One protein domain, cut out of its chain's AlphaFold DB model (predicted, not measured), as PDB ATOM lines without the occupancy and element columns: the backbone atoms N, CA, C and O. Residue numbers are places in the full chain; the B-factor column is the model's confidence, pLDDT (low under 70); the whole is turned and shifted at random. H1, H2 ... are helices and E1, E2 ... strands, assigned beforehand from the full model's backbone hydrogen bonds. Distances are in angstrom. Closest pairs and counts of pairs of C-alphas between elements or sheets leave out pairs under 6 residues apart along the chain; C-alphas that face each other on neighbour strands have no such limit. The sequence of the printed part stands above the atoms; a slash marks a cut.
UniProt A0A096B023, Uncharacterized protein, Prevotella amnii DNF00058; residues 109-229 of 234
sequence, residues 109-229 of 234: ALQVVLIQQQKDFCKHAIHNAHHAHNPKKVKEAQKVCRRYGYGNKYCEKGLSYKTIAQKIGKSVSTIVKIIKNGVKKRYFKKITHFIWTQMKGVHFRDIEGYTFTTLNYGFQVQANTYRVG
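What this domain is: This is residues 109 to 229 of the 234 residues of an uncharacterized protein of Prevotella amnii DNF00058 (UniProt A0A096B023). The domain is a V: one arm is the long helix H1 with H2 at its far end, the other a long hairpin, E1 and E2, and H3 and H4 pack at the corner. The 121 printed residues run H1 H2 H3 H4 E1 E2, mixed, the strands antiparallel. It is loose, radius of gyration of the C-alphas 18.2 A, spanning 53 by 33 by 23 A.

How they stand to each other: H1, residues 109 to 131, touches H2, residues 135 to 148, with residues 125 to 131 alone, at a steep tilt of 55 degrees; the closest C-alphas, of Ala 129 and Val 138, are 4.7 A apart. H3, residues 161 to 168, touches H4, residues 172 to 184, about perpendicular at 86 degrees; C-alphas 165 and 172 are closest, 5.3 A. E1, residues 188 to 198, and E2, residues 217 to 228, form a hairpin, N 189 and O 227 2.8 A apart. H1 has 18 of 19 O i to N i+4 pairs within hydrogen-bond range; H2, H3 and H4 have every pair.

Where its parts are: H1, 32.6 A long, begins at C-alpha 109 (-25.124, -34.414, -50.260); E2, 32.2 A, ends at C-alpha 228 (-30.139, -28.051, -46.304).

The domain as a whole: The printed part has no cut. Links H2 to H3 and E1 to E2 are long. Residues 157, 223 and 228 to 229 have pLDDT under 70.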
ATOM      1  N   ALA A 109     -24.907 -35.818 -50.580       88.81
ATOM      2  CA  ALA A 109     -25.124 -34.414 -50.260       88.81
ATOM      3  C   ALA A 109     -25.748 -34.227 -48.861       88.81
ATOM      4  O   ALA A 109     -25.347 -33.321 -48.133       88.81
ATOM      5  N   LEU A 110     -26.663 -35.109 -48.437       89.50
ATOM      6  CA  LEU A 110     -27.207 -35.091 -47.071       89.50
ATOM      7  C   LEU A 110     -26.157 -35.456 -46.017       89.50
ATOM      8  O   LEU A 110     -26.172 -34.864 -44.940       89.50
ATOM      9  N   GLN A 111     -25.223 -36.365 -46.319       92.31
ATOM     10  CA  GLN A 111     -24.094 -36.665 -45.427       92.31
ATOM     11  C   GLN A 111     -23.254 -35.407 -45.162       92.31
ATOM     12  O   GLN A 111     -22.954 -35.105 -44.009       92.31
ATOM     13  N   VAL A 112     -22.947 -34.615 -46.200       90.81
ATOM     14  CA  VAL A 112     -22.231 -33.332 -46.046       90.81
ATOM     15  C   VAL A 112     -22.985 -32.388 -45.109       90.81
ATOM     16  O   VAL A 112     -22.389 -31.797 -44.209       90.81
ATOM     17  N   VAL A 113     -24.304 -32.277 -45.274       88.44
ATOM     18  CA  VAL A 113     -25.114 -31.423 -44.400       88.44
ATOM     19  C   VAL A 113     -25.145 -31.948 -42.965       88.44
ATOM     20  O   VAL A 113     -25.087 -31.153 -42.030       88.44
ATOM     21  N   LEU A 114     -25.179 -33.268 -42.762       90.94
ATOM     22  CA  LEU A 114     -25.121 -33.849 -41.421       90.94
ATOM     23  C   LEU A 114     -23.791 -33.528 -40.724       90.94
ATOM     24  O   LEU A 114     -23.790 -33.239 -39.529       90.94
ATOM     25  N   ILE A 115     -22.672 -33.512 -41.459       90.75
ATOM     26  CA  ILE A 115     -21.371 -33.089 -40.917       90.75
ATOM     27  C   ILE A 115     -21.429 -31.631 -40.446       90.75
ATOM     28  O   ILE A 115     -20.960 -31.332 -39.346       90.75
ATOM     29  N   GLN A 116     -22.015 -30.730 -41.244       88.62
ATOM     30  CA  GLN A 116     -22.178 -29.333 -40.832       88.62
ATOM     31  C   GLN A 116     -23.084 -29.218 -39.599       88.62
ATOM     32  O   GLN A 116     -22.726 -28.534 -38.649       88.62
ATOM     33  N   GLN A 117     -24.211 -29.936 -39.562       87.38
ATOM     34  CA  GLN A 117     -25.125 -29.918 -38.414       87.38
ATOM     35  C   GLN A 117     -24.465 -30.408 -37.121       87.38
ATOM     36  O   GLN A 117     -24.744 -29.870 -36.055       87.38
ATOM     37  N   GLN A 118     -23.589 -31.415 -37.197       87.31
ATOM     38  CA  GLN A 118     -22.814 -31.872 -36.036       87.31
ATOM     39  C   GLN A 118     -21.888 -30.776 -35.514       87.31
ATOM     40  O   GLN A 118     -21.791 -30.568 -34.311       87.31
ATOM     41  N   LYS A 119     -21.230 -30.053 -36.418       87.12
ATOM     42  CA  LYS A 119     -20.354 -28.941 -36.060       87.12
ATOM     43  C   LYS A 119     -21.132 -27.775 -35.443       87.12
ATOM     44  O   LYS A 119     -20.737 -27.270 -34.395       87.12
ATOM     45  N   ASP A 120     -22.260 -27.405 -36.047       86.56
ATOM     46  CA  ASP A 120     -23.155 -26.373 -35.516       86.56
ATOM     47  C   ASP A 120     -23.668 -26.773 -34.122       86.56
ATOM     48  O   ASP A 120     -23.711 -25.946 -33.213       86.56
ATOM     49  N   PHE A 121     -23.985 -28.056 -33.914       88.44
ATOM     50  CA  PHE A 121     -24.361 -28.585 -32.604       88.44
ATOM     51  C   PHE A 121     -23.251 -28.397 -31.564       88.44
ATOM     52  O   PHE A 121     -23.542 -27.917 -30.471       88.44
ATOM     53  N   CYS A 122     -21.990 -28.709 -31.889       86.56
ATOM     54  CA  CYS A 122     -20.866 -28.474 -30.975       86.56
ATOM     55  C   CYS A 122     -20.729 -26.989 -30.616       86.56
ATOM     56  O   CYS A 122     -20.612 -26.651 -29.438       86.56
ATOM     57  N   LYS A 123     -20.808 -26.099 -31.616       88.88
ATOM     58  CA  LYS A 123     -20.766 -24.644 -31.413       88.88
ATOM     59  C   LYS A 123     -21.869 -24.182 -30.460       88.88
ATOM     60  O   LYS A 123     -21.595 -23.457 -29.508       88.88
ATOM     61  N   HIS A 124     -23.105 -24.619 -30.698       87.00
ATOM     62  CA  HIS A 124     -24.247 -24.259 -29.860       87.00
ATOM     63  C   HIS A 124     -24.155 -24.850 -28.453       87.00
ATOM     64  O   HIS A 124     -24.501 -24.162 -27.499       87.00
ATOM     65  N   ALA A 125     -23.679 -26.088 -28.303       87.44
ATOM     66  CA  ALA A 125     -23.508 -26.717 -26.997       87.44
ATOM     67  C   ALA A 125     -22.514 -25.933 -26.129       87.44
ATOM     68  O   ALA A 125     -22.854 -25.578 -25.004       87.44
ATOM     69  N   ILE A 126     -21.341 -25.591 -26.672       88.31
ATOM     70  CA  ILE A 126     -20.325 -24.806 -25.953       88.31
ATOM     71  C   ILE A 126     -20.853 -23.399 -25.652       88.31
ATOM     72  O   ILE A 126     -20.795 -22.946 -24.514       88.31
ATOM     73  N   HIS A 127     -21.444 -22.720 -26.639       88.56
ATOM     74  CA  HIS A 127     -22.003 -21.384 -26.431       88.56
ATOM     75  C   HIS A 127     -23.061 -21.373 -25.319       88.56
ATOM     76  O   HIS A 127     -22.998 -20.543 -24.414       88.56
ATOM     77  N   ASN A 128     -24.004 -22.320 -25.348       88.88
ATOM     78  CA  ASN A 128     -25.081 -22.404 -24.364       88.88
ATOM     79  C   ASN A 128     -24.590 -22.809 -22.969       88.88
ATOM     80  O   ASN A 128     -25.236 -22.461 -21.988       88.88
ATOM     81  N   ALA A 129     -23.466 -23.519 -22.862       88.25
ATOM     82  CA  ALA A 129     -22.877 -23.882 -21.576       88.25
ATOM     83  C   ALA A 129     -22.310 -22.674 -20.807       88.25
ATOM     84  O   ALA A 129     -22.180 -22.754 -19.585       88.25
ATOM     85  N   HIS A 130     -21.998 -21.577 -21.508       86.50
ATOM     86  CA  HIS A 130     -21.376 -20.380 -20.931       86.50
ATOM     87  C   HIS A 130     -22.259 -19.126 -20.991       86.50
ATOM     88  O   HIS A 130     -22.163 -18.285 -20.108       86.50
ATOM     89  N   HIS A 131     -23.126 -19.001 -22.001       86.38
ATOM     90  CA  HIS A 131     -23.827 -17.745 -22.303       86.38
ATOM     91  C   HIS A 131     -25.355 -17.879 -22.368       86.38
ATOM     92  O   HIS A 131     -26.039 -16.934 -22.752       86.38
ATOM     93  N   ALA A 132     -25.936 -19.046 -22.059       85.62
ATOM     94  CA  ALA A 132     -27.393 -19.166 -22.056       85.62
ATOM     95  C   ALA A 132     -27.999 -18.515 -20.802       85.62
ATOM     96  O   ALA A 132     -27.574 -18.790 -19.686       85.62
ATOM     97  N   HIS A 133     -29.070 -17.740 -20.981       85.19
ATOM     98  CA  HIS A 133     -29.774 -17.091 -19.868       85.19
ATOM     99  C   HIS A 133     -30.536 -18.062 -18.952       85.19
ATOM    100  O   HIS A 133     -30.801 -17.742 -17.801       85.19
ATOM    101  N   ASN A 134     -30.928 -19.243 -19.447       92.69
ATOM    102  CA  ASN A 134     -31.728 -20.192 -18.672       92.69
ATOM    103  C   ASN A 134     -30.828 -21.209 -17.937       92.69
ATOM    104  O   ASN A 134     -30.199 -22.034 -18.613       92.69
ATOM    105  N   PRO A 135     -30.848 -21.258 -16.589       90.62
ATOM    106  CA  PRO A 135     -30.010 -22.170 -15.809       90.62
ATOM    107  C   PRO A 135     -30.192 -23.657 -16.149       90.62
ATOM    108  O   PRO A 135     -29.225 -24.419 -16.131       90.62
ATOM    109  N   LYS A 136     -31.411 -24.097 -16.502       92.81
ATOM    110  CA  LYS A 136     -31.666 -25.493 -16.909       92.81
ATOM    111  C   LYS A 136     -30.941 -25.824 -18.216       92.81
ATOM    112  O   LYS A 136     -30.256 -26.840 -18.294       92.81
ATOM    113  N   LYS A 137     -31.016 -24.926 -19.208       88.38
ATOM    114  CA  LYS A 137     -30.324 -25.089 -20.501       88.38
ATOM    115  C   LYS A 137     -28.806 -25.077 -20.340       88.38
ATOM    116  O   LYS A 137     -28.129 -25.847 -21.016       88.38
ATOM    117  N   VAL A 138     -28.283 -24.252 -19.432       90.25
ATOM    118  CA  VAL A 138     -26.853 -24.232 -19.087       90.25
ATOM    119  C   VAL A 138     -26.420 -25.589 -18.532       90.25
ATOM    120  O   VAL A 138     -25.488 -26.189 -19.063       90.25
ATOM    121  N   LYS A 139     -27.127 -26.127 -17.527       91.38
ATOM    122  CA  LYS A 139     -26.805 -27.437 -16.926       91.38
ATOM    123  C   LYS A 139     -26.853 -28.575 -17.950       91.38
ATOM    124  O   LYS A 139     -25.967 -29.430 -17.970       91.38
ATOM    125  N   GLU A 140     -27.855 -28.583 -18.827       90.56
ATOM    126  CA  GLU A 140     -27.955 -29.561 -19.917       90.56
ATOM    127  C   GLU A 140     -26.789 -29.447 -20.903       90.56
ATOM    128  O   GLU A 140     -26.154 -30.453 -21.233       90.56
ATOM    129  N   ALA A 141     -26.464 -28.229 -21.341       87.62
ATOM    130  CA  ALA A 141     -25.358 -27.969 -22.255       87.62
ATOM    131  C   ALA A 141     -24.004 -28.347 -21.634       87.62
ATOM    132  O   ALA A 141     -23.190 -28.990 -22.296       87.62
ATOM    133  N   GLN A 142     -23.787 -28.052 -20.350       89.81
ATOM    134  CA  GLN A 142     -22.600 -28.474 -19.604       89.81
ATOM    135  C   GLN A 142     -22.504 -30.000 -19.505       89.81
ATOM    136  O   GLN A 142     -21.434 -30.562 -19.732       89.81
ATOM    137  N   LYS A 143     -23.616 -30.700 -19.240       92.44
ATOM    138  CA  LYS A 143     -23.654 -32.173 -19.234       92.44
ATOM    139  C   LYS A 143     -23.297 -32.755 -20.602       92.44
ATOM    140  O   LYS A 143     -22.564 -33.740 -20.673       92.44
ATOM    141  N   VAL A 144     -23.788 -32.147 -21.683       90.31
ATOM    142  CA  VAL A 144     -23.426 -32.522 -23.059       90.31
ATOM    143  C   VAL A 144     -21.939 -32.282 -23.313       90.31
ATOM    144  O   VAL A 144     -21.269 -33.190 -23.801       90.31
ATOM    145  N   CYS A 145     -21.407 -31.115 -22.945       88.94
ATOM    146  CA  CYS A 145     -19.989 -30.798 -23.122       88.94
ATOM    147  C   CYS A 145     -19.095 -31.779 -22.358       88.94
ATOM    148  O   CYS A 145     -18.180 -32.336 -22.953       88.94
ATOM    149  N   ARG A 146     -19.422 -32.092 -21.095       88.62
ATOM    150  CA  ARG A 146     -18.711 -33.106 -20.294       88.62
ATOM    151  C   ARG A 146     -18.763 -34.489 -20.942       88.62
ATOM    152  O   ARG A 146     -17.737 -35.142 -21.064       88.62
ATOM    153  N   ARG A 147     -19.943 -34.923 -21.404       90.00
ATOM    154  CA  ARG A 147     -20.132 -36.241 -22.036       90.00
ATOM    155  C   ARG A 147     -19.274 -36.429 -23.288       90.00
ATOM    156  O   ARG A 147     -18.799 -37.531 -23.524       90.00
ATOM    157  N   TYR A 148     -19.138 -35.390 -24.107       86.00
ATOM    158  CA  TYR A 148     -18.400 -35.458 -25.370       86.00
ATOM    159  C   TYR A 148     -16.976 -34.881 -25.281       86.00
ATOM    160  O   TYR A 148     -16.305 -34.796 -26.307       86.00
ATOM    161  N   GLY A 149     -16.519 -34.479 -24.089       85.12
ATOM    162  CA  GLY A 149     -15.184 -33.909 -23.879       85.12
ATOM    163  C   GLY A 149     -14.959 -32.568 -24.586       85.12
ATOM    164  O   GLY A 149     -13.856 -32.287 -25.045       85.12
ATOM    165  N   TYR A 150     -16.001 -31.745 -24.740       86.12
ATOM    166  CA  TYR A 150     -15.863 -30.426 -25.359       86.12
ATOM    167  C   TYR A 150     -15.187 -29.445 -24.398       86.12
ATOM    168  O   TYR A 150     -15.577 -29.341 -23.237       86.12
ATOM    169  N   GLY A 151     -14.191 -28.710 -24.902       79.75
ATOM    170  CA  GLY A 151     -13.527 -27.645 -24.152       79.75
ATOM    171  C   GLY A 151     -14.384 -26.382 -24.004       79.75
ATOM    172  O   GLY A 151     -15.458 -26.259 -24.590       79.75
ATOM    173  N   ASN A 152     -13.858 -25.408 -23.258       79.75
ATOM    174  CA  ASN A 152     -14.576 -24.173 -22.902       79.75
ATOM    175  C   ASN A 152     -14.742 -23.182 -24.068       79.75
ATOM    176  O   ASN A 152     -15.607 -22.310 -24.039       79.75
ATOM    177  N   LYS A 153     -13.895 -23.275 -25.100       82.25
ATOM    178  CA  LYS A 153     -13.914 -22.369 -26.255       82.25
ATOM    179  C   LYS A 153     -14.103 -23.158 -27.544       82.25
ATOM    180  O   LYS A 153     -13.414 -24.144 -27.793       82.25
ATOM    181  N   TYR A 154     -15.020 -22.691 -28.385       81.69
ATOM    182  CA  TYR A 154     -15.201 -23.215 -29.733       81.69
ATOM    183  C   TYR A 154     -14.334 -22.425 -30.724       81.69
ATOM    184  O   TYR A 154     -14.469 -21.208 -30.825       81.69
ATOM    185  N   CYS A 155     -13.479 -23.115 -31.481       76.81
ATOM    186  CA  CYS A 155     -12.677 -22.524 -32.554       76.81
ATOM    187  C   CYS A 155     -13.271 -22.905 -33.921       76.81
ATOM    188  O   CYS A 155     -13.344 -24.085 -34.276       76.81
ATOM    189  N   GLU A 156     -13.705 -21.909 -34.698       71.50
ATOM    190  CA  GLU A 156     -14.350 -22.098 -36.001       71.50
ATOM    191  C   GLU A 156     -13.313 -22.380 -37.100       71.50
ATOM    192  O   GLU A 156     -12.935 -21.505 -37.870       71.50
ATOM    193  N   LYS A 157     -12.843 -23.632 -37.182       69.44
ATOM    194  CA  LYS A 157     -11.840 -24.066 -38.178       69.44
ATOM    195  C   LYS A 157     -12.416 -24.399 -39.556       69.44
ATOM    196  O   LYS A 157     -11.736 -24.996 -40.391       69.44
ATOM    197  N   GLY A 158     -13.681 -24.079 -39.817       70.31
ATOM    198  CA  GLY A 158     -14.265 -24.378 -41.112       70.31
ATOM    199  C   GLY A 158     -14.583 -25.837 -41.373       70.31
ATOM    200  O   GLY A 158     -14.519 -26.677 -40.479       70.31
ATOM    201  N   LEU A 159     -15.058 -26.130 -42.582       81.94
ATOM    202  CA  LEU A 159     -15.262 -27.500 -43.036       81.94
ATOM    203  C   LEU A 159     -14.497 -27.714 -44.342       81.94
ATOM    204  O   LEU A 159     -15.001 -27.446 -45.432       81.94
ATOM    205  N   SER A 160     -13.246 -28.161 -44.210       84.31
ATOM    206  CA  SER A 160     -12.378 -28.418 -45.358       84.31
ATOM    207  C   SER A 160     -12.871 -29.617 -46.175       84.31
ATOM    208  O   SER A 160     -13.454 -30.564 -45.635       84.31
ATOM    209  N   TYR A 161     -12.579 -29.634 -47.479       88.00
ATOM    210  CA  TYR A 161     -12.882 -30.799 -48.317       88.00
ATOM    211  C   TYR A 161     -12.156 -32.063 -47.847       88.00
ATOM    212  O   TYR A 161     -12.718 -33.149 -47.967       88.00
ATOM    213  N   LYS A 162     -10.960 -31.926 -47.254       88.38
ATOM    214  CA  LYS A 162     -10.200 -33.034 -46.657       88.38
ATOM    215  C   LYS A 162     -10.952 -33.655 -45.478       88.38
ATOM    216  O   LYS A 162     -11.102 -34.870 -45.420       88.38
ATOM    217  N   THR A 163     -11.516 -32.830 -44.598       88.94
ATOM    218  CA  THR A 163     -12.325 -33.293 -43.459       88.94
ATOM    219  C   THR A 163     -13.601 -33.997 -43.921       88.94
ATOM    220  O   THR A 163     -13.962 -35.042 -43.384       88.94
ATOM    221  N   ILE A 164     -14.284 -33.453 -44.934       89.88
ATOM    222  CA  ILE A 164     -15.494 -34.074 -45.500       89.88
ATOM    223  C   ILE A 164     -15.152 -35.425 -46.143       89.88
ATOM    224  O   ILE A 164     -15.858 -36.406 -45.924       89.88
ATOM    225  N   ALA A 165     -14.060 -35.478 -46.907       91.38
ATOM    226  CA  ALA A 165     -13.548 -36.682 -47.554       91.38
ATOM    227  C   ALA A 165     -13.245 -37.789 -46.544       91.38
ATOM    228  O   ALA A 165     -13.738 -38.906 -46.704       91.38
ATOM    229  N   GLN A 166     -12.523 -37.451 -45.474       91.81
ATOM    230  CA  GLN A 166     -12.210 -38.378 -44.391       91.81
ATOM    231  C   GLN A 166     -13.481 -38.907 -43.723       91.81
ATOM    232  O   GLN A 166     -13.626 -40.115 -43.596       91.81
ATOM    233  N   LYS A 167     -14.426 -38.027 -43.364       90.69
ATOM    234  CA  LYS A 167     -15.675 -38.442 -42.707       90.69
ATOM    235  C   LYS A 167     -16.558 -39.320 -43.589       90.69
ATOM    236  O   LYS A 167     -17.201 -40.216 -43.073       90.69
ATOM    237  N   ILE A 168     -16.649 -39.042 -44.889       90.38
ATOM    238  CA  ILE A 168     -17.502 -39.812 -45.812       90.38
ATOM    239  C   ILE A 168     -16.804 -41.101 -46.286       90.38
ATOM    240  O   ILE A 168     -17.479 -42.041 -46.705       90.38
ATOM    241  N   GLY A 169     -15.470 -41.166 -46.230       89.06
ATOM    242  CA  GLY A 169     -14.683 -42.277 -46.771       89.06
ATOM    243  C   GLY A 169     -14.538 -42.208 -48.295       89.06
ATOM    244  O   GLY A 169     -14.722 -43.205 -48.993       89.06
ATOM    245  N   LYS A 170     -14.284 -41.014 -48.844       90.56
ATOM    246  CA  LYS A 170     -14.117 -40.782 -50.293       90.56
ATOM    247  C   LYS A 170     -12.906 -39.907 -50.578       90.56
ATOM    248  O   LYS A 170     -12.452 -39.173 -49.711       90.56
ATOM    249  N   SER A 171     -12.419 -39.928 -51.817       92.56
ATOM    250  CA  SER A 171     -11.363 -39.010 -52.247       92.56
ATOM    251  C   SER A 171     -11.844 -37.555 -52.255       92.56
ATOM    252  O   SER A 171     -13.016 -37.264 -52.525       92.56
ATOM    253  N   VAL A 172     -10.914 -36.621 -52.035       91.88
ATOM    254  CA  VAL A 172     -11.185 -35.174 -52.082       91.88
ATOM    255  C   VAL A 172     -11.787 -34.767 -53.431       91.88
ATOM    256  O   VAL A 172     -12.776 -34.036 -53.469       91.88
ATOM    257  N   SER A 173     -11.269 -35.305 -54.539       92.44
ATOM    258  CA  SER A 173     -11.792 -35.041 -55.887       92.44
ATOM    259  C   SER A 173     -13.261 -35.453 -56.044       92.44
ATOM    260  O   SER A 173     -14.057 -34.731 -56.653       92.44
ATOM    261  N   THR A 174     -13.656 -36.578 -55.446       91.31
ATOM    262  CA  THR A 174     -15.046 -37.048 -55.442       91.31
ATOM    263  C   THR A 174     -15.937 -36.118 -54.627       91.31
ATOM    264  O   THR A 174     -17.012 -35.739 -55.092       91.31
ATOM    265  N   ILE A 175     -15.480 -35.688 -53.449       91.19
ATOM    266  CA  ILE A 175     -16.209 -34.726 -52.613       91.19
ATOM    267  C   ILE A 175     -16.414 -33.396 -53.336       91.19
ATOM    268  O   ILE A 175     -17.524 -32.867 -53.324       91.19
ATOM    269  N   VAL A 176     -15.399 -32.878 -54.029       90.50
ATOM    270  CA  VAL A 176     -15.532 -31.649 -54.826       90.50
ATOM    271  C   VAL A 176     -16.633 -31.804 -55.880       90.50
ATOM    272  O   VAL A 176     -17.480 -30.918 -56.014       90.50
ATOM    273  N   LYS A 177     -16.687 -32.943 -56.585       90.94
ATOM    274  CA  LYS A 177     -17.752 -33.237 -57.563       90.94
ATOM    275  C   LYS A 177     -19.131 -33.331 -56.903       90.94
ATOM    276  O   LYS A 177     -20.091 -32.766 -57.431       90.94
ATOM    277  N   ILE A 178     -19.237 -34.001 -55.753       89.19
ATOM    278  CA  ILE A 178     -20.483 -34.101 -54.974       89.19
ATOM    279  C   ILE A 178     -20.959 -32.708 -54.567       89.19
ATOM    280  O   ILE A 178     -22.132 -32.395 -54.747       89.19
ATOM    281  N   ILE A 179     -20.056 -31.853 -54.084       88.94
ATOM    282  CA  ILE A 179     -20.404 -30.513 -53.613       88.94
ATOM    283  C   ILE A 179     -20.820 -29.604 -54.764       88.94
ATOM    284  O   ILE A 179     -21.868 -28.968 -54.676       88.94
ATOM    285  N   LYS A 180     -20.069 -29.593 -55.872       88.94
ATOM    286  CA  LYS A 180     -20.451 -28.854 -57.088       88.94
ATOM    287  C   LYS A 180     -21.836 -29.279 -57.582       88.94
ATOM    288  O   LYS A 180     -22.677 -28.429 -57.867       88.94
ATOM    289  N   ASN A 181     -22.101 -30.585 -57.627       85.50
ATOM    290  CA  ASN A 181     -23.403 -31.102 -58.044       85.50
ATOM    291  C   ASN A 181     -24.516 -30.756 -57.042       85.50
ATOM    292  O   ASN A 181     -25.593 -30.342 -57.455       85.50
ATOM    293  N   GLY A 182     -24.256 -30.880 -55.739       84.38
ATOM    294  CA  GLY A 182     -25.221 -30.568 -54.685       84.38
ATOM    295  C   GLY A 182     -25.645 -29.102 -54.678       84.38
ATOM    296  O   GLY A 182     -26.829 -28.815 -54.510       84.38
ATOM    297  N   VAL A 183     -24.710 -28.189 -54.956       85.94
ATOM    298  CA  VAL A 183     -25.005 -26.760 -55.145       85.94
ATOM    299  C   VAL A 183     -25.790 -26.535 -56.439       85.94
ATOM    300  O   VAL A 183     -26.862 -25.936 -56.392       85.94
ATOM    301  N   LYS A 184     -25.328 -27.078 -57.579       85.44
ATOM    302  CA  LYS A 184     -26.005 -26.941 -58.887       85.44
ATOM    303  C   LYS A 184     -27.455 -27.434 -58.844       85.44
ATOM    304  O   LYS A 184     -28.343 -26.812 -59.415       85.44
ATOM    305  N   LYS A 185     -27.697 -28.550 -58.158       80.75
ATOM    306  CA  LYS A 185     -29.015 -29.181 -58.006       80.75
ATOM    307  C   LYS A 185     -29.808 -28.670 -56.800       80.75
ATOM    308  O   LYS A 185     -30.905 -29.159 -56.556       80.75
ATOM    309  N   ARG A 186     -29.278 -27.690 -56.056       80.69
ATOM    310  CA  ARG A 186     -29.924 -27.065 -54.888       80.69
ATOM    311  C   ARG A 186     -30.309 -28.063 -53.778       80.69
ATOM    312  O   ARG A 186     -31.296 -27.865 -53.066       80.69
ATOM    313  N   TYR A 187     -29.512 -29.120 -53.590       75.75
ATOM    314  CA  TYR A 187     -29.648 -30.042 -52.450       75.75
ATOM    315  C   TYR A 187     -29.262 -29.353 -51.135       75.75
ATOM    316  O   TYR A 187     -29.880 -29.576 -50.093       75.75
ATOM    317  N   PHE A 188     -28.256 -28.480 -51.193       75.69
ATOM    318  CA  PHE A 188     -27.832 -27.627 -50.089       75.69
ATOM    319  C   PHE A 188     -27.256 -26.307 -50.611       75.69
ATOM    320  O   PHE A 188     -26.783 -26.225 -51.745       75.69
ATOM    321  N   LYS A 189     -27.281 -25.272 -49.769       79.50
ATOM    322  CA  LYS A 189     -26.631 -23.984 -50.033       79.50
ATOM    323  C   LYS A 189     -25.231 -24.008 -49.428       79.50
ATOM    324  O   LYS A 189     -25.087 -24.266 -48.233       79.50
ATOM    325  N   LYS A 190     -24.218 -23.740 -50.255       80.81
ATOM    326  CA  LYS A 190     -22.870 -23.390 -49.798       80.81
ATOM    327  C   LYS A 190     -22.870 -21.889 -49.521       80.81
ATOM    328  O   LYS A 190     -23.150 -21.111 -50.428       80.81
ATOM    329  N   ILE A 191     -22.605 -21.502 -48.283       76.88
ATOM    330  CA  ILE A 191     -22.411 -20.106 -47.893       76.88
ATOM    331  C   ILE A 191     -20.904 -19.877 -47.862       76.88
ATOM    332  O   ILE A 191     -20.188 -20.544 -47.110       76.88
ATOM    333  N   THR A 192     -20.442 -18.992 -48.734       74.31
ATOM    334  CA  THR A 192     -19.065 -18.507 -48.774       74.31
ATOM    335  C   THR A 192     -18.965 -17.303 -47.856       74.31
ATOM    336  O   THR A 192     -19.695 -16.332 -48.041       74.31
ATOM    337  N   HIS A 193     -18.084 -17.378 -46.868       73.00
ATOM    338  CA  HIS A 193     -17.801 -16.256 -45.985       73.00
ATOM    339  C   HIS A 193     -16.591 -15.536 -46.563       73.00
ATOM    340  O   HIS A 193     -15.470 -16.034 -46.503       73.00
ATOM    341  N   PHE A 194     -16.866 -14.428 -47.237       76.69
ATOM    342  CA  PHE A 194     -15.885 -13.648 -47.970       76.69
ATOM    343  C   PHE A 194     -16.093 -12.188 -47.600       76.69
ATOM    344  O   PHE A 194     -17.140 -11.620 -47.913       76.69
ATOM    345  N   ILE A 195     -15.130 -11.622 -46.882       79.75
ATOM    346  CA  ILE A 195     -15.153 -10.220 -46.469       79.75
ATOM    347  C   ILE A 195     -14.131  -9.501 -47.333       79.75
ATOM    348  O   ILE A 195     -12.985  -9.937 -47.434       79.75
ATOM    349  N   TRP A 196     -14.562  -8.425 -47.977       83.56
ATOM    350  CA  TRP A 196     -13.683  -7.547 -48.729       83.56
ATOM    351  C   TRP A 196     -13.614  -6.198 -48.025       83.56
ATOM    352  O   TRP A 196     -14.618  -5.693 -47.522       83.56
ATOM    353  N   THR A 197     -12.420  -5.626 -47.984       89.25
ATOM    354  CA  THR A 197     -12.167  -4.289 -47.454       89.25
ATOM    355  C   THR A 197     -11.492  -3.488 -48.548       89.25
ATOM    356  O   THR A 197     -10.532  -3.960 -49.154       89.25
ATOM    357  N   GLN A 198     -11.994  -2.288 -48.833       88.88
ATOM    358  CA  GLN A 198     -11.317  -1.390 -49.758       88.88
ATOM    359  C   GLN A 198     -10.023  -0.895 -49.113       88.88
ATOM    360  O   GLN A 198     -10.038  -0.319 -48.030       88.88
ATOM    361  N   MET A 199      -8.906  -1.130 -49.788       85.12
ATOM    362  CA  MET A 199      -7.574  -0.728 -49.359       85.12
ATOM    363  C   MET A 199      -6.847  -0.181 -50.587       85.12
ATOM    364  O   MET A 199      -6.281  -0.938 -51.373       85.12
ATOM    365  N   LYS A 200      -6.954   1.132 -50.817       85.75
ATOM    366  CA  LYS A 200      -6.388   1.774 -52.012       85.75
ATOM    367  C   LYS A 200      -4.868   1.593 -52.052       85.75
ATOM    368  O   LYS A 200      -4.205   1.810 -51.044       85.75
ATOM    369  N   GLY A 201      -4.331   1.234 -53.218       84.81
ATOM    370  CA  GLY A 201      -2.882   1.164 -53.435       84.81
ATOM    371  C   GLY A 201      -2.180  -0.002 -52.730       84.81
ATOM    372  O   GLY A 201      -0.977   0.062 -52.484       84.81
ATOM    373  N   VAL A 202      -2.902  -1.076 -52.401       85.19
ATOM    374  CA  VAL A 202      -2.295  -2.275 -51.802       85.19
ATOM    375  C   VAL A 202      -1.508  -3.093 -52.821       85.19
ATOM    376  O   VAL A 202      -0.520  -3.716 -52.444       85.19
ATOM    377  N   HIS A 203      -1.882  -3.057 -54.105       87.88
ATOM    378  CA  HIS A 203      -1.111  -3.662 -55.202       87.88
ATOM    379  C   HIS A 203      -0.648  -5.106 -54.931       87.88
ATOM    380  O   HIS A 203       0.518  -5.426 -55.136       87.88
ATOM    381  N   PHE A 204      -1.559  -5.984 -54.495       86.75
ATOM    382  CA  PHE A 204      -1.266  -7.408 -54.247       86.75
ATOM    383  C   PHE A 204      -0.235  -7.687 -53.135       86.75
ATOM    384  O   PHE A 204       0.300  -8.790 -53.066       86.75
ATOM    385  N   ARG A 205       0.058  -6.721 -52.251       87.00
ATOM    386  CA  ARG A 205       0.928  -6.960 -51.088       87.00
ATOM    387  C   ARG A 205       0.280  -7.917 -50.091       87.00
ATOM    388  O   ARG A 205      -0.911  -7.798 -49.801       87.00
ATOM    389  N   ASP A 206       1.081  -8.794 -49.498       86.19
ATOM    390  CA  ASP A 206       0.647  -9.580 -48.346       86.19
ATOM    391  C   ASP A 206       0.460  -8.656 -47.139       86.19
ATOM    392  O   ASP A 206       1.392  -7.996 -46.682       86.19
ATOM    393  N   ILE A 207      -0.779  -8.584 -46.648       85.38
ATOM    394  CA  ILE A 207      -1.154  -7.781 -45.485       85.38
ATOM    395  C   ILE A 207      -1.651  -8.720 -44.396       85.38
ATOM    396  O   ILE A 207      -2.544  -9.541 -44.627       85.38
ATOM    397  N   GLU A 208      -1.094  -8.568 -43.196       85.12
ATOM    398  CA  GLU A 208      -1.496  -9.345 -42.031       85.12
ATOM    399  C   GLU A 208      -3.002  -9.204 -41.762       85.12
ATOM    400  O   GLU A 208      -3.595  -8.129 -41.856       85.12
ATOM    401  N   GLY A 209      -3.646 -10.332 -41.468       82.00
ATOM    402  CA  GLY A 209      -5.090 -10.392 -41.279       82.00
ATOM    403  C   GLY A 209      -5.897 -10.534 -42.572       82.00
ATOM    404  O   GLY A 209      -7.088 -10.810 -42.469       82.00
ATOM    405  N   TYR A 210      -5.303 -10.436 -43.766       82.94
ATOM    406  CA  TYR A 210      -5.963 -10.723 -45.047       82.94
ATOM    407  C   TYR A 210      -5.443 -12.028 -45.666       82.94
ATOM    408  O   TYR A 210      -4.299 -12.422 -45.485       82.94
ATOM    409  N   THR A 211      -6.312 -12.748 -46.376       83.94
ATOM    410  CA  THR A 211      -5.957 -13.993 -47.080       83.94
ATOM    411  C   THR A 211      -5.245 -13.720 -48.396       83.94
ATOM    412  O   THR A 211      -4.354 -14.468 -48.772       83.94
ATOM    413  N   PHE A 212      -5.692 -12.701 -49.124       87.25
ATOM    414  CA  PHE A 212      -5.015 -12.179 -50.304       87.25
ATOM    415  C   PHE A 212      -5.476 -10.745 -50.540       87.25
ATOM    416  O   PHE A 212      -6.519 -10.320 -50.032       87.25
ATOM    417  N   THR A 213      -4.727 -10.008 -51.345       89.62
ATOM    418  CA  THR A 213      -5.066  -8.638 -51.719       89.62
ATOM    419  C   THR A 213      -5.045  -8.481 -53.238       89.62
ATOM    420  O   THR A 213      -4.516  -9.318 -53.969       89.62
ATOM    421  N   THR A 214      -5.690  -7.434 -53.739       89.44
ATOM    422  CA  THR A 214      -5.623  -7.006 -55.142       89.44
ATOM    423  C   THR A 214      -5.127  -5.563 -55.208       89.44
ATOM    424  O   THR A 214      -4.590  -5.045 -54.230       89.44
ATOM    425  N   LEU A 215      -5.290  -4.889 -56.351       88.44
ATOM    426  CA  LEU A 215      -4.881  -3.491 -56.520       88.44
ATOM    427  C   LEU A 215      -5.422  -2.571 -55.417       88.44
ATOM    428  O   LEU A 215      -4.672  -1.764 -54.877       88.44
ATOM    429  N   ASN A 216      -6.708  -2.713 -55.080       91.38
ATOM    430  CA  ASN A 216      -7.420  -1.784 -54.199       91.38
ATOM    431  C   ASN A 216      -8.252  -2.469 -53.103       91.38
ATOM    432  O   ASN A 216      -9.120  -1.829 -52.506       91.38
ATOM    433  N   TYR A 217      -8.043  -3.765 -52.863       88.38
ATOM    434  CA  TYR A 217      -8.853  -4.531 -51.919       88.38
ATOM    435  C   TYR A 217      -8.021  -5.535 -51.133       88.38
ATOM    436  O   TYR A 217      -7.164  -6.210 -51.697       88.38
ATOM    437  N   GLY A 218      -8.336  -5.682 -49.852       88.44
ATOM    438  CA  GLY A 218      -7.942  -6.824 -49.039       88.44
ATOM    439  C   GLY A 218      -9.112  -7.789 -48.884       88.44
ATOM    440  O   GLY A 218     -10.252  -7.369 -48.674       88.44
ATOM    441  N   PHE A 219      -8.845  -9.090 -48.983       84.38
ATOM    442  CA  PHE A 219      -9.856 -10.135 -48.861       84.38
ATOM    443  C   PHE A 219      -9.560 -11.073 -47.699       84.38
ATOM    444  O   PHE A 219      -8.482 -11.652 -47.618       84.38
ATOM    445  N   GLN A 220     -10.545 -11.277 -46.826       85.19
ATOM    446  CA  GLN A 220     -10.531 -12.307 -45.791       85.19
ATOM    447  C   GLN A 220     -11.441 -13.458 -46.216       85.19
ATOM    448  O   GLN A 220     -12.672 -13.341 -46.236       85.19
ATOM    449  N   VAL A 221     -10.833 -14.592 -46.558       78.00
ATOM    450  CA  VAL A 221     -11.552 -15.813 -46.915       78.00
ATOM    451  C   VAL A 221     -11.744 -16.646 -45.659       78.00
ATOM    452  O   VAL A 221     -10.817 -17.259 -45.136       78.00
ATOM    453  N   GLN A 222     -12.983 -16.709 -45.193       71.75
ATOM    454  CA  GLN A 222     -13.377 -17.571 -44.093       71.75
ATOM    455  C   GLN A 222     -13.960 -18.884 -44.622       71.75
ATOM    456  O   GLN A 222     -14.271 -19.074 -45.802       71.75
ATOM    457  N   ALA A 223     -14.109 -19.847 -43.723       68.88
ATOM    458  CA  ALA A 223     -14.504 -21.176 -44.122       68.88
ATOM    459  C   ALA A 223     -15.990 -21.315 -44.462       68.88
ATOM    460  O   ALA A 223     -16.865 -20.815 -43.767       68.88
ATOM    461  N   ASN A 224     -16.275 -22.104 -45.498       75.75
ATOM    462  CA  ASN A 224     -17.630 -22.317 -45.999       75.75
ATOM    463  C   ASN A 224     -18.541 -23.035 -44.990       75.75
ATOM    464  O   ASN A 224     -18.105 -23.952 -44.290       75.75
ATOM    465  N   THR A 225     -19.834 -22.699 -45.013       75.56
ATOM    466  CA  THR A 225     -20.882 -23.436 -44.287       75.56
ATOM    467  C   THR A 225     -21.925 -24.020 -45.242       75.56
ATOM    468  O   THR A 225     -22.141 -23.514 -46.346       75.56
ATOM    469  N   TYR A 226     -22.567 -25.122 -44.839       77.81
ATOM    470  CA  TYR A 226     -23.490 -25.891 -45.685       77.81
ATOM    471  C   TYR A 226     -24.864 -26.058 -45.024       77.81
ATOM    472  O   TYR A 226     -24.976 -26.666 -43.965       77.81
ATOM    473  N   ARG A 227     -25.943 -25.577 -45.648       71.31
ATOM    474  CA  ARG A 227     -27.314 -25.712 -45.107       71.31
ATOM    475  C   ARG A 227     -28.216 -26.506 -46.045       71.31
ATOM    476  O   ARG A 227     -28.111 -26.331 -47.257       71.31
ATOM    477  N   VAL A 228     -29.120 -27.335 -45.503       66.25
ATOM    478  CA  VAL A 228     -30.139 -28.051 -46.304       66.25
ATOM    479  C   VAL A 228     -30.874 -27.042 -47.189       66.25
ATOM    480  O   VAL A 228     -31.265 -25.980 -46.707       66.25
ATOM    481  N   GLY A 229     -31.076 -27.358 -48.469       58.62
ATOM    482  CA  GLY A 229     -31.917 -26.533 -49.328       58.62
ATOM    483  C   GLY A 229     -33.369 -26.595 -48.856       58.62
ATOM    484  O   GLY A 229     -34.013 -27.636 -48.977       58.62
TER     485      GLY A 229